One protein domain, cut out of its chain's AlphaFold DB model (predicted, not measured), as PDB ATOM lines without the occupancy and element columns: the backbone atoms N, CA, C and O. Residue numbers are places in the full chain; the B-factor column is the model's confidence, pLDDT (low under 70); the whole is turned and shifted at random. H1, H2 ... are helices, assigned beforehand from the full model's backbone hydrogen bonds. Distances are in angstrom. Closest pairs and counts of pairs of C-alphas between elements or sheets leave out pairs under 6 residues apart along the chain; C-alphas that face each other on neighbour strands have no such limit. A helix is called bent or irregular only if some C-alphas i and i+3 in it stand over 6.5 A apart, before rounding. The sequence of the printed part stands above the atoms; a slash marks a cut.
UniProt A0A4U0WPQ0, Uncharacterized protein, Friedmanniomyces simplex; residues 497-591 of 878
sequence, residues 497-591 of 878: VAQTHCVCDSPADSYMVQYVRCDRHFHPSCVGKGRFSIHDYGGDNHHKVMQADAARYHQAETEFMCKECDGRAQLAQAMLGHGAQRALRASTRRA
ATOM      1  N   VAL A 497     -53.329  -1.296 -13.581       57.62
ATOM      2  CA  VAL A 497     -51.943  -1.770 -13.581       57.62
ATOM      3  C   VAL A 497     -51.406  -1.567 -12.169       57.62
ATOM      4  O   VAL A 497     -51.241  -0.433 -11.706       57.62
ATOM      5  N   ALA A 498     -51.203  -2.670 -11.451       60.91
ATOM      6  CA  ALA A 498     -50.836  -2.624 -10.047       60.91
ATOM      7  C   ALA A 498     -49.500  -1.887  -9.899       60.91
ATOM      8  O   ALA A 498     -48.504  -2.289 -10.501       60.91
ATOM      9  N   GLN A 499     -49.472  -0.808  -9.104       69.75
ATOM     10  CA  GLN A 499     -48.264   0.006  -8.948       69.75
ATOM     11  C   GLN A 499     -47.080  -0.877  -8.547       69.75
ATOM     12  O   GLN A 499     -47.095  -1.550  -7.509       69.75
ATOM     13  N   THR A 500     -46.050  -0.888  -9.392       75.94
ATOM     14  CA  THR A 500     -44.876  -1.713  -9.152       75.94
ATOM     15  C   THR A 500     -44.072  -1.106  -8.011       75.94
ATOM     16  O   THR A 500     -43.616   0.032  -8.062       75.94
ATOM     17  N   HIS A 501     -43.852  -1.888  -6.957       80.88
ATOM     18  CA  HIS A 501     -42.920  -1.520  -5.887       80.88
ATOM     19  C   HIS A 501     -41.568  -2.230  -6.068       80.88
ATOM     20  O   HIS A 501     -40.841  -2.492  -5.108       80.88
ATOM     21  N   CYS A 502     -41.233  -2.571  -7.315       82.75
ATOM     22  CA  CYS A 502     -39.943  -3.140  -7.669       82.75
ATOM     23  C   CYS A 502     -38.861  -2.052  -7.731       82.75
ATOM     24  O   CYS A 502     -39.134  -0.908  -8.061       82.75
ATOM     25  N   VAL A 503     -37.608  -2.446  -7.491       82.19
ATOM     26  CA  VAL A 503     -36.411  -1.655  -7.859       82.19
ATOM     27  C   VAL A 503     -36.030  -1.893  -9.336       82.19
ATOM     28  O   VAL A 503     -35.058  -1.349  -9.840       82.19
ATOM     29  N   CYS A 504     -36.781  -2.753 -10.021       80.81
ATOM     30  CA  CYS A 504     -36.694  -3.016 -11.444       80.81
ATOM     31  C   CYS A 504     -37.787  -2.242 -12.181       80.81
ATOM     32  O   CYS A 504     -38.956  -2.354 -11.814       80.81
ATOM     33  N   ASP A 505     -37.443  -1.566 -13.274       74.94
ATOM     34  CA  ASP A 505     -38.405  -0.889 -14.161       74.94
ATOM     35  C   ASP A 505     -39.200  -1.882 -15.044       74.94
ATOM     36  O   ASP A 505     -39.629  -1.572 -16.154       74.94
ATOM     37  N   SER A 506     -39.361  -3.123 -14.578       77.44
ATOM     38  CA  SER A 506     -40.127  -4.166 -15.255       77.44
ATOM     39  C   SER A 506     -41.632  -3.932 -15.055       77.44
ATOM     40  O   SER A 506     -42.038  -3.661 -13.919       77.44
ATOM     41  N   PRO A 507     -42.468  -4.077 -16.104       75.12
ATOM     42  CA  PRO A 507     -43.922  -3.937 -15.990       75.12
ATOM     43  C   PRO A 507     -44.523  -4.965 -15.016       75.12
ATOM     44  O   PRO A 507     -43.904  -5.985 -14.700       75.12
ATOM     45  N   ALA A 508     -45.721  -4.673 -14.510       61.53
ATOM     46  CA  ALA A 508     -46.258  -5.282 -13.291       61.53
ATOM     47  C   ALA A 508     -46.666  -6.761 -13.432       61.53
ATOM     48  O   ALA A 508     -46.726  -7.494 -12.446       61.53
ATOM     49  N   ASP A 509     -46.973  -7.202 -14.647       66.88
ATOM     50  CA  ASP A 509     -48.129  -8.091 -14.813       66.88
ATOM     51  C   ASP A 509     -47.795  -9.587 -14.924       66.88
ATOM     52  O   ASP A 509     -48.692 -10.423 -14.877       66.88
ATOM     53  N   SER A 510     -46.516  -9.952 -15.078       74.69
ATOM     54  CA  SER A 510     -46.122 -11.341 -15.387       74.69
ATOM     55  C   SER A 510     -45.527 -12.134 -14.217       74.69
ATOM     56  O   SER A 510     -45.855 -13.312 -14.079       74.69
ATOM     57  N   TYR A 511     -44.671 -11.533 -13.374       91.38
ATOM     58  CA  TYR A 511     -43.898 -12.267 -12.348       91.38
ATOM     59  C   TYR A 511     -43.860 -11.615 -10.963       91.38
ATOM     60  O   TYR A 511     -43.021 -11.971 -10.124       91.38
ATOM     61  N   MET A 512     -44.757 -10.671 -10.694       93.50
ATOM     62  CA  MET A 512     -44.875 -10.098  -9.362       93.50
ATOM     63  C   MET A 512     -45.643 -11.013  -8.410       93.50
ATOM     64  O   MET A 512     -46.710 -11.530  -8.724       93.50
ATOM     65  N   VAL A 513     -45.119 -11.149  -7.195       93.75
ATOM     66  CA  VAL A 513     -45.781 -11.828  -6.081       93.75
ATOM     67  C   VAL A 513     -46.362 -10.764  -5.152       93.75
ATOM     68  O   VAL A 513     -45.648  -9.846  -4.732       93.75
ATOM     69  N   GLN A 514     -47.650 -10.872  -4.826       93.00
ATOM     70  CA  GLN A 514     -48.293  -9.986  -3.854       93.00
ATOM     71  C   GLN A 514     -47.758 -10.253  -2.441       93.00
ATOM     72  O   GLN A 514     -47.624 -11.406  -2.020       93.00
ATOM     73  N   TYR A 515     -47.470  -9.195  -1.681       89.38
ATOM     74  CA  TYR A 515     -47.022  -9.329  -0.302       89.38
ATOM     75  C   TYR A 515     -48.153  -9.214   0.734       89.38
ATOM     76  O   TYR A 515     -48.646  -8.128   1.020       89.38
ATOM     77  N   VAL A 516     -48.446 -10.327   1.410       87.12
ATOM     78  CA  VAL A 516     -49.578 -10.554   2.337       87.12
ATOM     79  C   VAL A 516     -49.717  -9.563   3.522       87.12
ATOM     80  O   VAL A 516     -50.766  -9.539   4.160       87.12
ATOM     81  N   ARG A 517     -48.712  -8.728   3.861       87.88
ATOM     82  CA  ARG A 517     -48.821  -7.748   4.984       87.88
ATOM     83  C   ARG A 517     -48.687  -6.268   4.623       87.88
ATOM     84  O   ARG A 517     -48.747  -5.431   5.531       87.88
ATOM     85  N   CYS A 518     -48.493  -5.927   3.352       90.69
ATOM     86  CA  CYS A 518     -48.711  -4.551   2.884       90.69
ATOM     87  C   CYS A 518     -49.304  -4.457   1.476       90.69
ATOM     88  O   CYS A 518     -49.325  -3.376   0.902       90.69
ATOM     89  N   ASP A 519     -49.767  -5.581   0.927       88.62
ATOM     90  CA  ASP A 519     -50.594  -5.711  -0.277       88.62
ATOM     91  C   ASP A 519     -49.911  -5.263  -1.595       88.62
ATOM     92  O   ASP A 519     -50.454  -5.443  -2.685       88.62
ATOM     93  N   ARG A 520     -48.660  -4.785  -1.494       90.69
ATOM     94  CA  ARG A 520     -47.751  -4.386  -2.579       90.69
ATOM     95  C   ARG A 520     -47.194  -5.585  -3.349       90.69
ATOM     96  O   ARG A 520     -46.858  -6.617  -2.769       90.69
ATOM     97  N   HIS A 521     -47.015  -5.393  -4.651       92.62
ATOM     98  CA  HIS A 521     -46.510  -6.392  -5.587       92.62
ATOM     99  C   HIS A 521     -44.994  -6.230  -5.816       92.62
ATOM    100  O   HIS A 521     -44.500  -5.116  -6.008       92.62
ATOM    101  N   PHE A 522     -44.244  -7.340  -5.776       94.56
ATOM    102  CA  PHE A 522     -42.783  -7.349  -5.931       94.56
ATOM    103  C   PHE A 522     -42.296  -8.533  -6.773       94.56
ATOM    104  O   PHE A 522     -42.741  -9.663  -6.582       94.56
ATOM    105  N   HIS A 523     -41.276  -8.315  -7.606       94.75
ATOM    106  CA  HIS A 523     -40.481  -9.408  -8.169       94.75
ATOM    107  C   HIS A 523     -39.592 -10.036  -7.069       94.75
ATOM    108  O   HIS A 523     -38.839  -9.300  -6.414       94.75
ATOM    109  N   PRO A 524     -39.632 -11.367  -6.829       94.50
ATOM    110  CA  PRO A 524     -38.905 -11.991  -5.714       94.50
ATOM    111  C   PRO A 524     -37.385 -11.787  -5.751       94.50
ATOM    112  O   PRO A 524     -36.744 -11.624  -4.709       94.50
ATOM    113  N   SER A 525     -36.805 -11.761  -6.946       93.81
ATOM    114  CA  SER A 525     -35.388 -11.483  -7.200       93.81
ATOM    115  C   SER A 525     -34.950 -10.120  -6.651       93.81
ATOM    116  O   SER A 525     -33.968 -10.033  -5.913       93.81
ATOM    117  N   CYS A 526     -35.722  -9.068  -6.921       93.25
ATOM    118  CA  CYS A 526     -35.376  -7.679  -6.615       93.25
ATOM    119  C   CYS A 526     -35.460  -7.330  -5.120       93.25
ATOM    120  O   CYS A 526     -34.816  -6.382  -4.677       93.25
ATOM    121  N   VAL A 527     -36.178  -8.122  -4.315       92.38
ATOM    122  CA  VAL A 527     -36.117  -8.047  -2.840       92.38
ATOM    123  C   VAL A 527     -35.061  -8.983  -2.226       92.38
ATOM    124  O   VAL A 527     -34.931  -9.036  -1.001       92.38
ATOM    125  N   GLY A 528     -34.303  -9.722  -3.047       92.00
ATOM    126  CA  GLY A 528     -33.300 -10.698  -2.602       92.00
ATOM    127  C   GLY A 528     -33.890 -12.004  -2.057       92.00
ATOM    128  O   GLY A 528     -33.292 -12.623  -1.177       92.00
ATOM    129  N   LYS A 529     -35.083 -12.397  -2.525       93.94
ATOM    130  CA  LYS A 529     -35.809 -13.618  -2.114       93.94
ATOM    131  C   LYS A 529     -35.883 -14.687  -3.208       93.94
ATOM    132  O   LYS A 529     -36.190 -15.839  -2.896       93.94
ATOM    133  N   GLY A 530     -35.605 -14.316  -4.457       95.50
ATOM    134  CA  GLY A 530     -35.530 -15.243  -5.581       95.50
ATOM    135  C   GLY A 530     -34.484 -16.343  -5.368       95.50
ATOM    136  O   GLY A 530     -33.501 -16.162  -4.644       95.50
ATOM    137  N   ARG A 531     -34.723 -17.516  -5.954       95.62
ATOM    138  CA  ARG A 531     -33.950 -18.747  -5.735       95.62
ATOM    139  C   ARG A 531     -32.636 -18.787  -6.513       95.62
ATOM    140  O   ARG A 531     -31.723 -19.514  -6.118       95.62
ATOM    141  N   PHE A 532     -32.570 -18.070  -7.626       96.19
ATOM    142  CA  PHE A 532     -31.456 -18.089  -8.569       96.19
ATOM    143  C   PHE A 532     -30.445 -16.970  -8.274       96.19
ATOM    144  O   PHE A 532     -30.706 -16.075  -7.461       96.19
ATOM    145  N   SER A 533     -29.271 -17.025  -8.900       95.44
ATOM    146  CA  SER A 533     -28.207 -16.037  -8.701       95.44
ATOM    147  C   SER A 533     -28.482 -14.730  -9.452       95.44
ATOM    148  O   SER A 533     -29.259 -14.690 -10.401       95.44
ATOM    149  N   ILE A 534     -27.782 -13.656  -9.076       92.38
ATOM    150  CA  ILE A 534     -27.878 -12.354  -9.760       92.38
ATOM    151  C   ILE A 534     -27.536 -12.475 -11.261       92.38
ATOM    152  O   ILE A 534     -28.138 -11.786 -12.077       92.38
ATOM    153  N   HIS A 535     -26.644 -13.398 -11.641       94.12
ATOM    154  CA  HIS A 535     -26.328 -13.668 -13.046       94.12
ATOM    155  C   HIS A 535     -27.465 -14.371 -13.805       94.12
ATOM    156  O   HIS A 535     -27.608 -14.138 -15.002       94.12
ATOM    157  N   ASP A 536     -28.303 -15.171 -13.139       95.69
ATOM    158  CA  ASP A 536     -29.413 -15.879 -13.794       95.69
ATOM    159  C   ASP A 536     -30.547 -14.918 -14.197       95.69
ATOM    160  O   ASP A 536     -31.123 -15.069 -15.273       95.69
ATOM    161  N   TYR A 537     -30.821 -13.880 -13.391       93.44
ATOM    162  CA  TYR A 537     -31.690 -12.763 -13.807       93.44
ATOM    163  C   TYR A 537     -30.970 -11.762 -14.733       93.44
ATOM    164  O   TYR A 537     -31.613 -10.857 -15.255       93.44
ATOM    165  N   GLY A 538     -29.652 -11.878 -14.916       92.31
ATOM    166  CA  GLY A 538     -28.852 -10.988 -15.764       92.31
ATOM    167  C   GLY A 538     -28.639 -11.484 -17.199       92.31
ATOM    168  O   GLY A 538     -28.081 -10.745 -18.003       92.31
ATOM    169  N   GLY A 539     -29.039 -12.719 -17.519       94.38
ATOM    170  CA  GLY A 539     -28.888 -13.321 -18.849       94.38
ATOM    171  C   GLY A 539     -30.217 -13.675 -19.520       94.38
ATOM    172  O   GLY A 539     -31.288 -13.523 -18.936       94.38
ATOM    173  N   ASP A 540     -30.138 -14.231 -20.731       95.56
ATOM    174  CA  ASP A 540     -31.264 -14.512 -21.647       95.56
ATOM    175  C   ASP A 540     -32.419 -15.344 -21.048       95.56
ATOM    176  O   ASP A 540     -33.525 -15.383 -21.586       95.56
ATOM    177  N   ASN A 541     -32.183 -16.042 -19.932       93.94
ATOM    178  CA  ASN A 541     -33.205 -16.818 -19.232       93.94
ATOM    179  C   ASN A 541     -33.991 -16.017 -18.175       93.94
ATOM    180  O   ASN A 541     -34.907 -16.598 -17.594       93.94
ATOM    181  N   HIS A 542     -33.705 -14.722 -17.962       92.06
ATOM    182  CA  HIS A 542     -34.357 -13.824 -16.988       92.06
ATOM    183  C   HIS A 542     -35.859 -14.094 -16.812       92.06
ATOM    184  O   HIS A 542     -36.326 -14.341 -15.705       92.06
ATOM    185  N   HIS A 543     -36.605 -14.122 -17.919       92.81
ATOM    186  CA  HIS A 543     -38.051 -14.353 -17.961       92.81
ATOM    187  C   HIS A 543     -38.461 -15.704 -17.333       92.81
ATOM    188  O   HIS A 543     -39.325 -15.754 -16.462       92.81
ATOM    189  N   LYS A 544     -37.774 -16.800 -17.685       95.12
ATOM    190  CA  LYS A 544     -38.015 -18.150 -17.126       95.12
ATOM    191  C   LYS A 544     -37.599 -18.249 -15.657       95.12
ATOM    192  O   LYS A 544     -38.202 -18.987 -14.884       95.12
ATOM    193  N   VAL A 545     -36.543 -17.526 -15.289       95.81
ATOM    194  CA  VAL A 545     -35.976 -17.483 -13.938       95.81
ATOM    195  C   VAL A 545     -36.935 -16.743 -12.992       95.81
ATOM    196  O   VAL A 545     -37.293 -17.278 -11.944       95.81
ATOM    197  N   MET A 546     -37.448 -15.581 -13.413       94.38
ATOM    198  CA  MET A 546     -38.534 -14.854 -12.744       94.38
ATOM    199  C   MET A 546     -39.809 -15.706 -12.638       94.38
ATOM    200  O   MET A 546     -40.378 -15.822 -11.552       94.38
ATOM    201  N   GLN A 547     -40.216 -16.371 -13.727       95.44
ATOM    202  CA  GLN A 547     -41.381 -17.262 -13.751       95.44
ATOM    203  C   GLN A 547     -41.274 -18.411 -12.747       95.44
ATOM    204  O   GLN A 547     -42.237 -18.696 -12.036       95.44
ATOM    205  N   ALA A 548     -40.111 -19.057 -12.656       95.94
ATOM    206  CA  ALA A 548     -39.886 -20.158 -11.726       95.94
ATOM    207  C   ALA A 548     -39.933 -19.713 -10.252       95.94
ATOM    208  O   ALA A 548     -40.369 -20.489  -9.400       95.94
ATOM    209  N   ASP A 549     -39.531 -18.477  -9.941       96.00
ATOM    210  CA  ASP A 549     -39.667 -17.914  -8.593       96.00
ATOM    211  C   ASP A 549     -41.095 -17.456  -8.275       96.00
ATOM    212  O   ASP A 549     -41.590 -17.764  -7.189       96.00
ATOM    213  N   ALA A 550     -41.783 -16.785  -9.201       94.94
ATOM    214  CA  ALA A 550     -43.186 -16.410  -9.020       94.94
ATOM    215  C   ALA A 550     -44.056 -17.662  -8.809       94.94
ATOM    216  O   ALA A 550     -44.717 -17.800  -7.777       94.94
ATOM    217  N   ALA A 551     -43.959 -18.643  -9.715       95.00
ATOM    218  CA  ALA A 551     -44.665 -19.919  -9.609       95.00
ATOM    219  C   ALA A 551     -44.352 -20.653  -8.296       95.00
ATOM    220  O   ALA A 551     -45.259 -21.207  -7.678       95.00
ATOM    221  N   ARG A 552     -43.101 -20.610  -7.815       94.94
ATOM    222  CA  ARG A 552     -42.736 -21.170  -6.507       94.94
ATOM    223  C   ARG A 552     -43.502 -20.504  -5.364       94.94
ATOM    224  O   ARG A 552     -43.970 -21.222  -4.488       94.94
ATOM    225  N   TYR A 553     -43.626 -19.177  -5.340       94.38
ATOM    226  CA  TYR A 553     -44.354 -18.494  -4.265       94.38
ATOM    227  C   TYR A 553     -45.870 -18.712  -4.335       94.38
ATOM    228  O   TYR A 553     -46.491 -18.840  -3.284       94.38
ATOM    229  N   HIS A 554     -46.448 -18.862  -5.530       92.31
ATOM    230  CA  HIS A 554     -47.852 -19.269  -5.676       92.31
ATOM    231  C   HIS A 554     -48.103 -20.741  -5.284       92.31
ATOM    232  O   HIS A 554     -49.181 -21.061  -4.798       92.31
ATOM    233  N   GLN A 555     -47.125 -21.641  -5.468       93.88
ATOM    234  CA  GLN A 555     -47.274 -23.081  -5.187       93.88
ATOM    235  C   GLN A 555     -46.893 -23.508  -3.763       93.88
ATOM    236  O   GLN A 555     -47.401 -24.513  -3.277       93.88
ATOM    237  N   ALA A 556     -45.944 -22.832  -3.112       85.31
ATOM    238  CA  ALA A 556     -45.287 -23.375  -1.919       85.31
ATOM    239  C   ALA A 556     -46.039 -23.145  -0.596       85.31
ATOM    240  O   ALA A 556     -45.495 -23.502   0.449       85.31
ATOM    241  N   GLU A 557     -47.198 -22.474  -0.613       79.56
ATOM    242  CA  GLU A 557     -47.936 -21.948   0.561       79.56
ATOM    243  C   GLU A 557     -47.120 -21.010   1.483       79.56
ATOM    244  O   GLU A 557     -47.643 -20.429   2.435       79.56
ATOM    245  N   THR A 558     -45.826 -20.812   1.213       86.06
ATOM    246  CA  THR A 558     -44.952 -19.952   2.003       86.06
ATOM    247  C   THR A 558     -45.273 -18.491   1.741       86.06
ATOM    248  O   THR A 558     -44.965 -17.984   0.661       86.06
ATOM    249  N   GLU A 559     -45.792 -17.808   2.763       89.56
ATOM    250  CA  GLU A 559     -45.930 -16.352   2.800       89.56
ATOM    251  C   GLU A 559     -44.632 -15.687   2.301       89.56
ATOM    252  O   GLU A 559     -43.581 -15.730   2.954       89.56
ATOM    253  N   PHE A 560     -44.692 -15.091   1.109       91.69
ATOM    254  CA  PHE A 560     -43.640 -14.210   0.617       91.69
ATOM    255  C   PHE A 560     -43.447 -13.077   1.632       91.69
ATOM    256  O   PHE A 560     -44.419 -12.625   2.223       91.69
ATOM    257  N   MET A 561     -42.217 -12.608   1.865       90.19
ATOM    258  CA  MET A 561     -41.965 -11.479   2.771       90.19
ATOM    259  C   MET A 561     -40.978 -10.494   2.157       90.19
ATOM    260  O   MET A 561     -39.827 -10.850   1.893       90.19
ATOM    261  N   CYS A 562     -41.424  -9.253   1.939       88.19
ATOM    262  CA  CYS A 562     -40.569  -8.192   1.414       88.19
ATOM    263  C   CYS A 562     -39.564  -7.711   2.481       88.19
ATOM    264  O   CYS A 562     -39.809  -7.789   3.690       88.19
ATOM    265  N   LYS A 563     -38.412  -7.203   2.029       85.75
ATOM    266  CA  LYS A 563     -37.250  -6.900   2.882       85.75
ATOM    267  C   LYS A 563     -37.538  -5.873   3.985       85.75
ATOM    268  O   LYS A 563     -37.011  -6.008   5.088       85.75
ATOM    269  N   GLU A 564     -38.387  -4.879   3.722       86.56
ATOM    270  CA  GLU A 564     -38.820  -3.918   4.744       86.56
ATOM    271  C   GLU A 564     -39.592  -4.588   5.876       86.56
ATOM    272  O   GLU A 564     -39.317  -4.345   7.048       86.56
ATOM    273  N   CYS A 565     -40.575  -5.413   5.534       87.12
ATOM    274  CA  CYS A 565     -41.500  -5.993   6.497       87.12
ATOM    275  C   CYS A 565     -40.850  -7.147   7.276       87.12
ATOM    276  O   CYS A 565     -41.097  -7.290   8.475       87.12
ATOM    277  N   ASP A 566     -39.901  -7.857   6.656       87.44
ATOM    278  CA  ASP A 566     -38.905  -8.686   7.349       87.44
ATOM    279  C   ASP A 566     -38.075  -7.859   8.348       87.44
ATOM    280  O   ASP A 566     -37.932  -8.242   9.509       87.44
ATOM    281  N   GLY A 567     -37.551  -6.701   7.927       88.88
ATOM    282  CA  GLY A 567     -36.770  -5.801   8.781       88.88
ATOM    283  C   GLY A 567     -37.569  -5.262   9.972       88.88
ATOM    284  O   GLY A 567     -37.073  -5.255  11.098       88.88
ATOM    285  N   ARG A 568     -38.837  -4.888   9.755       86.12
ATOM    286  CA  ARG A 568     -39.782  -4.472  10.805       86.12
ATOM    287  C   ARG A 568     -40.099  -5.626  11.756       86.12
ATOM    288  O   ARG A 568     -40.079  -5.421  12.967       86.12
ATOM    289  N   ALA A 569     -40.313  -6.840  11.243       84.62
ATOM    290  CA  ALA A 569     -40.535  -8.029  12.066       84.62
ATOM    291  C   ALA A 569     -39.303  -8.380  12.922       84.62
ATOM    292  O   ALA A 569     -39.444  -8.653  14.116       84.62
ATOM    293  N   GLN A 570     -38.094  -8.304  12.357       88.06
ATOM    294  CA  GLN A 570     -36.833  -8.496  13.084       88.06
ATOM    295  C   GLN A 570     -36.611  -7.401  14.140       88.06
ATOM    296  O   GLN A 570     -36.258  -7.710  15.280       88.06
ATOM    297  N   LEU A 571     -36.881  -6.133  13.808       89.19
ATOM    298  CA  LEU A 571     -36.786  -5.010  14.746       89.19
ATOM    299  C   LEU A 571     -37.793  -5.152  15.894       89.19
ATOM    300  O   LEU A 571     -37.409  -5.031  17.057       89.19
ATOM    301  N   ALA A 572     -39.054  -5.485  15.604       85.06
ATOM    302  CA  ALA A 572     -40.069  -5.766  16.616       85.06
ATOM    303  C   ALA A 572     -39.658  -6.956  17.502       85.06
ATOM    304  O   ALA A 572     -39.738  -6.878  18.732       85.06
ATOM    305  N   GLN A 573     -39.131  -8.031  16.904       85.81
ATOM    306  CA  GLN A 573     -38.627  -9.194  17.633       85.81
ATOM    307  C   GLN A 573     -37.444  -8.840  18.547       85.81
ATOM    308  O   GLN A 573     -37.382  -9.353  19.669       85.81
ATOM    309  N   ALA A 574     -36.544  -7.944  18.130       86.50
ATOM    310  CA  ALA A 574     -35.475  -7.410  18.973       86.50
ATOM    311  C   ALA A 574     -36.025  -6.508  20.097       86.50
ATOM    312  O   ALA A 574     -35.678  -6.696  21.266       86.50
ATOM    313  N   MET A 575     -36.943  -5.587  19.779       84.94
ATOM    314  CA  MET A 575     -37.563  -4.650  20.729       84.94
ATOM    315  C   MET A 575     -38.437  -5.324  21.796       84.94
ATOM    316  O   MET A 575     -38.610  -4.752  22.878       84.94
ATOM    317  N   LEU A 576     -38.977  -6.522  21.540       88.50
ATOM    318  CA  LEU A 576     -39.648  -7.353  22.554       88.50
ATOM    319  C   LEU A 576     -38.696  -7.772  23.692       88.50
ATOM    320  O   LEU A 576     -39.144  -8.013  24.816       88.50
ATOM    321  N   GLY A 577     -37.390  -7.833  23.421       89.50
ATOM    322  CA  GLY A 577     -36.353  -8.174  24.388       89.50
ATOM    323  C   GLY A 577     -36.409  -9.626  24.878       89.50
ATOM    324  O   GLY A 577     -37.416 -10.332  24.783       89.50
ATOM    325  N   HIS A 578     -35.314 -10.096  25.476       82.12
ATOM    326  CA  HIS A 578     -35.220 -11.482  25.954       82.12
ATOM    327  C   HIS A 578     -36.225 -11.834  27.068       82.12
ATOM    328  O   HIS A 578     -36.385 -13.010  27.387       82.12
ATOM    329  N   GLY A 579     -36.903 -10.856  27.679       87.56
ATOM    330  CA  GLY A 579     -38.041 -11.091  28.575       87.56
ATOM    331  C   GLY A 579     -39.252 -11.643  27.817       87.56
ATOM    332  O   GLY A 579     -39.587 -12.819  27.964       87.56
ATOM    333  N   ALA A 580     -39.872 -10.827  26.956       84.38
ATOM    334  CA  ALA A 580     -41.075 -11.228  26.227       84.38
ATOM    335  C   ALA A 580     -40.802 -12.349  25.210       84.38
ATOM    336  O   ALA A 580     -41.631 -13.244  25.065       84.38
ATOM    337  N   GLN A 581     -39.613 -12.398  24.591       82.06
ATOM    338  CA  GLN A 581     -39.205 -13.543  23.759       82.06
ATOM    339  C   GLN A 581     -39.234 -14.875  24.533       82.06
ATOM    340  O   GLN A 581     -39.649 -15.897  23.985       82.06
ATOM    341  N   ARG A 582     -38.805 -14.893  25.807       85.69
ATOM    342  CA  ARG A 582     -38.877 -16.101  26.650       85.69
ATOM    343  C   ARG A 582     -40.310 -16.411  27.076       85.69
ATOM    344  O   ARG A 582     -40.665 -17.585  27.094       85.69
ATOM    345  N   ALA A 583     -41.140 -15.399  27.333       81.00
ATOM    346  CA  ALA A 583     -42.565 -15.588  27.614       81.00
ATOM    347  C   ALA A 583     -43.318 -16.201  26.413       81.00
ATOM    348  O   ALA A 583     -43.998 -17.208  26.580       81.00
ATOM    349  N   LEU A 584     -43.112 -15.682  25.196       80.69
ATOM    350  CA  LEU A 584     -43.680 -16.218  23.946       80.69
ATOM    351  C   LEU A 584     -43.210 -17.651  23.643       80.69
ATOM    352  O   LEU A 584     -43.999 -18.502  23.230       80.69
ATOM    353  N   ARG A 585     -41.931 -17.958  23.899       84.75
ATOM    354  CA  ARG A 585     -41.399 -19.333  23.803       84.75
ATOM    355  C   ARG A 585     -41.922 -20.260  24.908       84.75
ATOM    356  O   ARG A 585     -41.881 -21.474  24.739       84.75
ATOM    357  N   ALA A 586     -42.399 -19.723  26.031       86.38
ATOM    358  CA  ALA A 586     -43.019 -20.496  27.103       86.38
ATOM    359  C   ALA A 586     -44.520 -20.730  26.863       86.38
ATOM    360  O   ALA A 586     -44.998 -21.825  27.150       86.38
ATOM    361  N   SER A 587     -45.257 -19.761  26.306       82.81
ATOM    362  CA  SER A 587     -46.675 -19.933  25.958       82.81
ATOM    363  C   SER A 587     -46.862 -20.906  24.794       82.81
ATOM    364  O   SER A 587     -47.641 -21.845  24.920       82.81
ATOM    365  N   THR A 588     -46.075 -20.786  23.720       82.19
ATOM    366  CA  THR A 588     -46.089 -21.754  22.599       82.19
ATOM    367  C   THR A 588     -45.749 -23.182  23.039       82.19
ATOM    368  O   THR A 588     -46.367 -24.132  22.565       82.19
ATOM    369  N   ARG A 589     -44.834 -23.357  24.006       83.56
ATOM    370  CA  ARG A 589     -44.551 -24.665  24.632       83.56
ATOM    371  C   ARG A 589     -45.688 -25.202  25.508       83.56
ATOM    372  O   ARG A 589     -45.740 -26.407  25.712       83.56
ATOM    373  N   ARG A 590     -46.555 -24.338  26.049       81.75
ATOM    374  CA  ARG A 590     -47.743 -24.751  26.817       81.75
ATOM    375  C   ARG A 590     -48.889 -25.143  25.887       81.75
ATOM    376  O   ARG A 590     -49.426 -26.225  26.070       81.75
ATOM    377  N   ALA A 591     -49.174 -24.335  24.864       75.56
ATOM    378  CA  ALA A 591     -50.166 -24.655  23.833       75.56
ATOM    379  C   ALA A 591     -49.836 -25.989  23.135       75.56
ATOM    380  O   ALA A 591     -50.622 -26.922  23.176       75.56
TER     381      ALA A 591
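This is residues 497 to 591 of the 878 residues of an uncharacterized protein of Friedmanniomyces simplex (UniProt A0A4U0WPQ0). A lobe of looping chain with one helix, H1, in it makes one end of this domain, and from it H2 leads away as an arm that meets H3 near a corner, the two helices forming an L. Residues 566 to 572 of H2 and 585 to 591 of H3 stick out from the rest, and this arm makes much of the length. The lobe begins with residues 497 to 541, a long stretch with no named element. The printed part has 95 residues with three named helices, H1, H2 and H3 in that order, and no named strand; the class is all helix, though under half of the residues, 42 of 95, are in named elements. The whole is loose, with a radius of gyration of the C-alphas of 16.7 A, and spans 50 by 23 by 23 A.

The printed part begins at Val 497, with its C-alpha at (-51.943, -1.770, -13.581). Residues 497 to 541 hold no named element, and their C-alphas lie 6 to 24 A from the mean of all C-alphas. H1 follows, residues 542 to 555, 19.8 A from first to last C-alpha; C-alpha 542 is at (-34.357, -13.824, -16.988). H2, residues 563 to 575, measures 18.0 A. H3, residues 577 to 591, is the longest helix by residues and measures 21.5 A; its last C-alpha, 591, is at (-50.166, -24.655, 23.833). No helix is bent.

Within the long first stretch, residues 513 to 514 pair with residues 521 to 522, antiparallel, in a pairing too short to be named. H1 touches no helix: it is apart from H2 and apart from H3. H2 and H3 are close but not clearly touching, with 1 pair of C-alphas within 8 A, that of Gln 573 and Gln 581 at 7.5 A. Their lines stand about perpendicular, at 85 degrees, and their centres are 17.8 A apart. In H1 and H2 every O i to N i+4 pair is within hydrogen-bond range; in H3 it is 10 of 11.

The two C-alphas farthest apart, those of Asp 540 and Arg 590, are 52.2 A apart, and the first and last printed C-alphas, of Val 497 and Ala 591, are 43.9 A apart. The printed part has no cut. The link from H1 to H2 is short, with 7 residues, and that from H2 to H3 is tight, with 1 residue. The mean pLDDT of the printed part is 87.4; residues 497 to 499 and 508 to 509 are under 70.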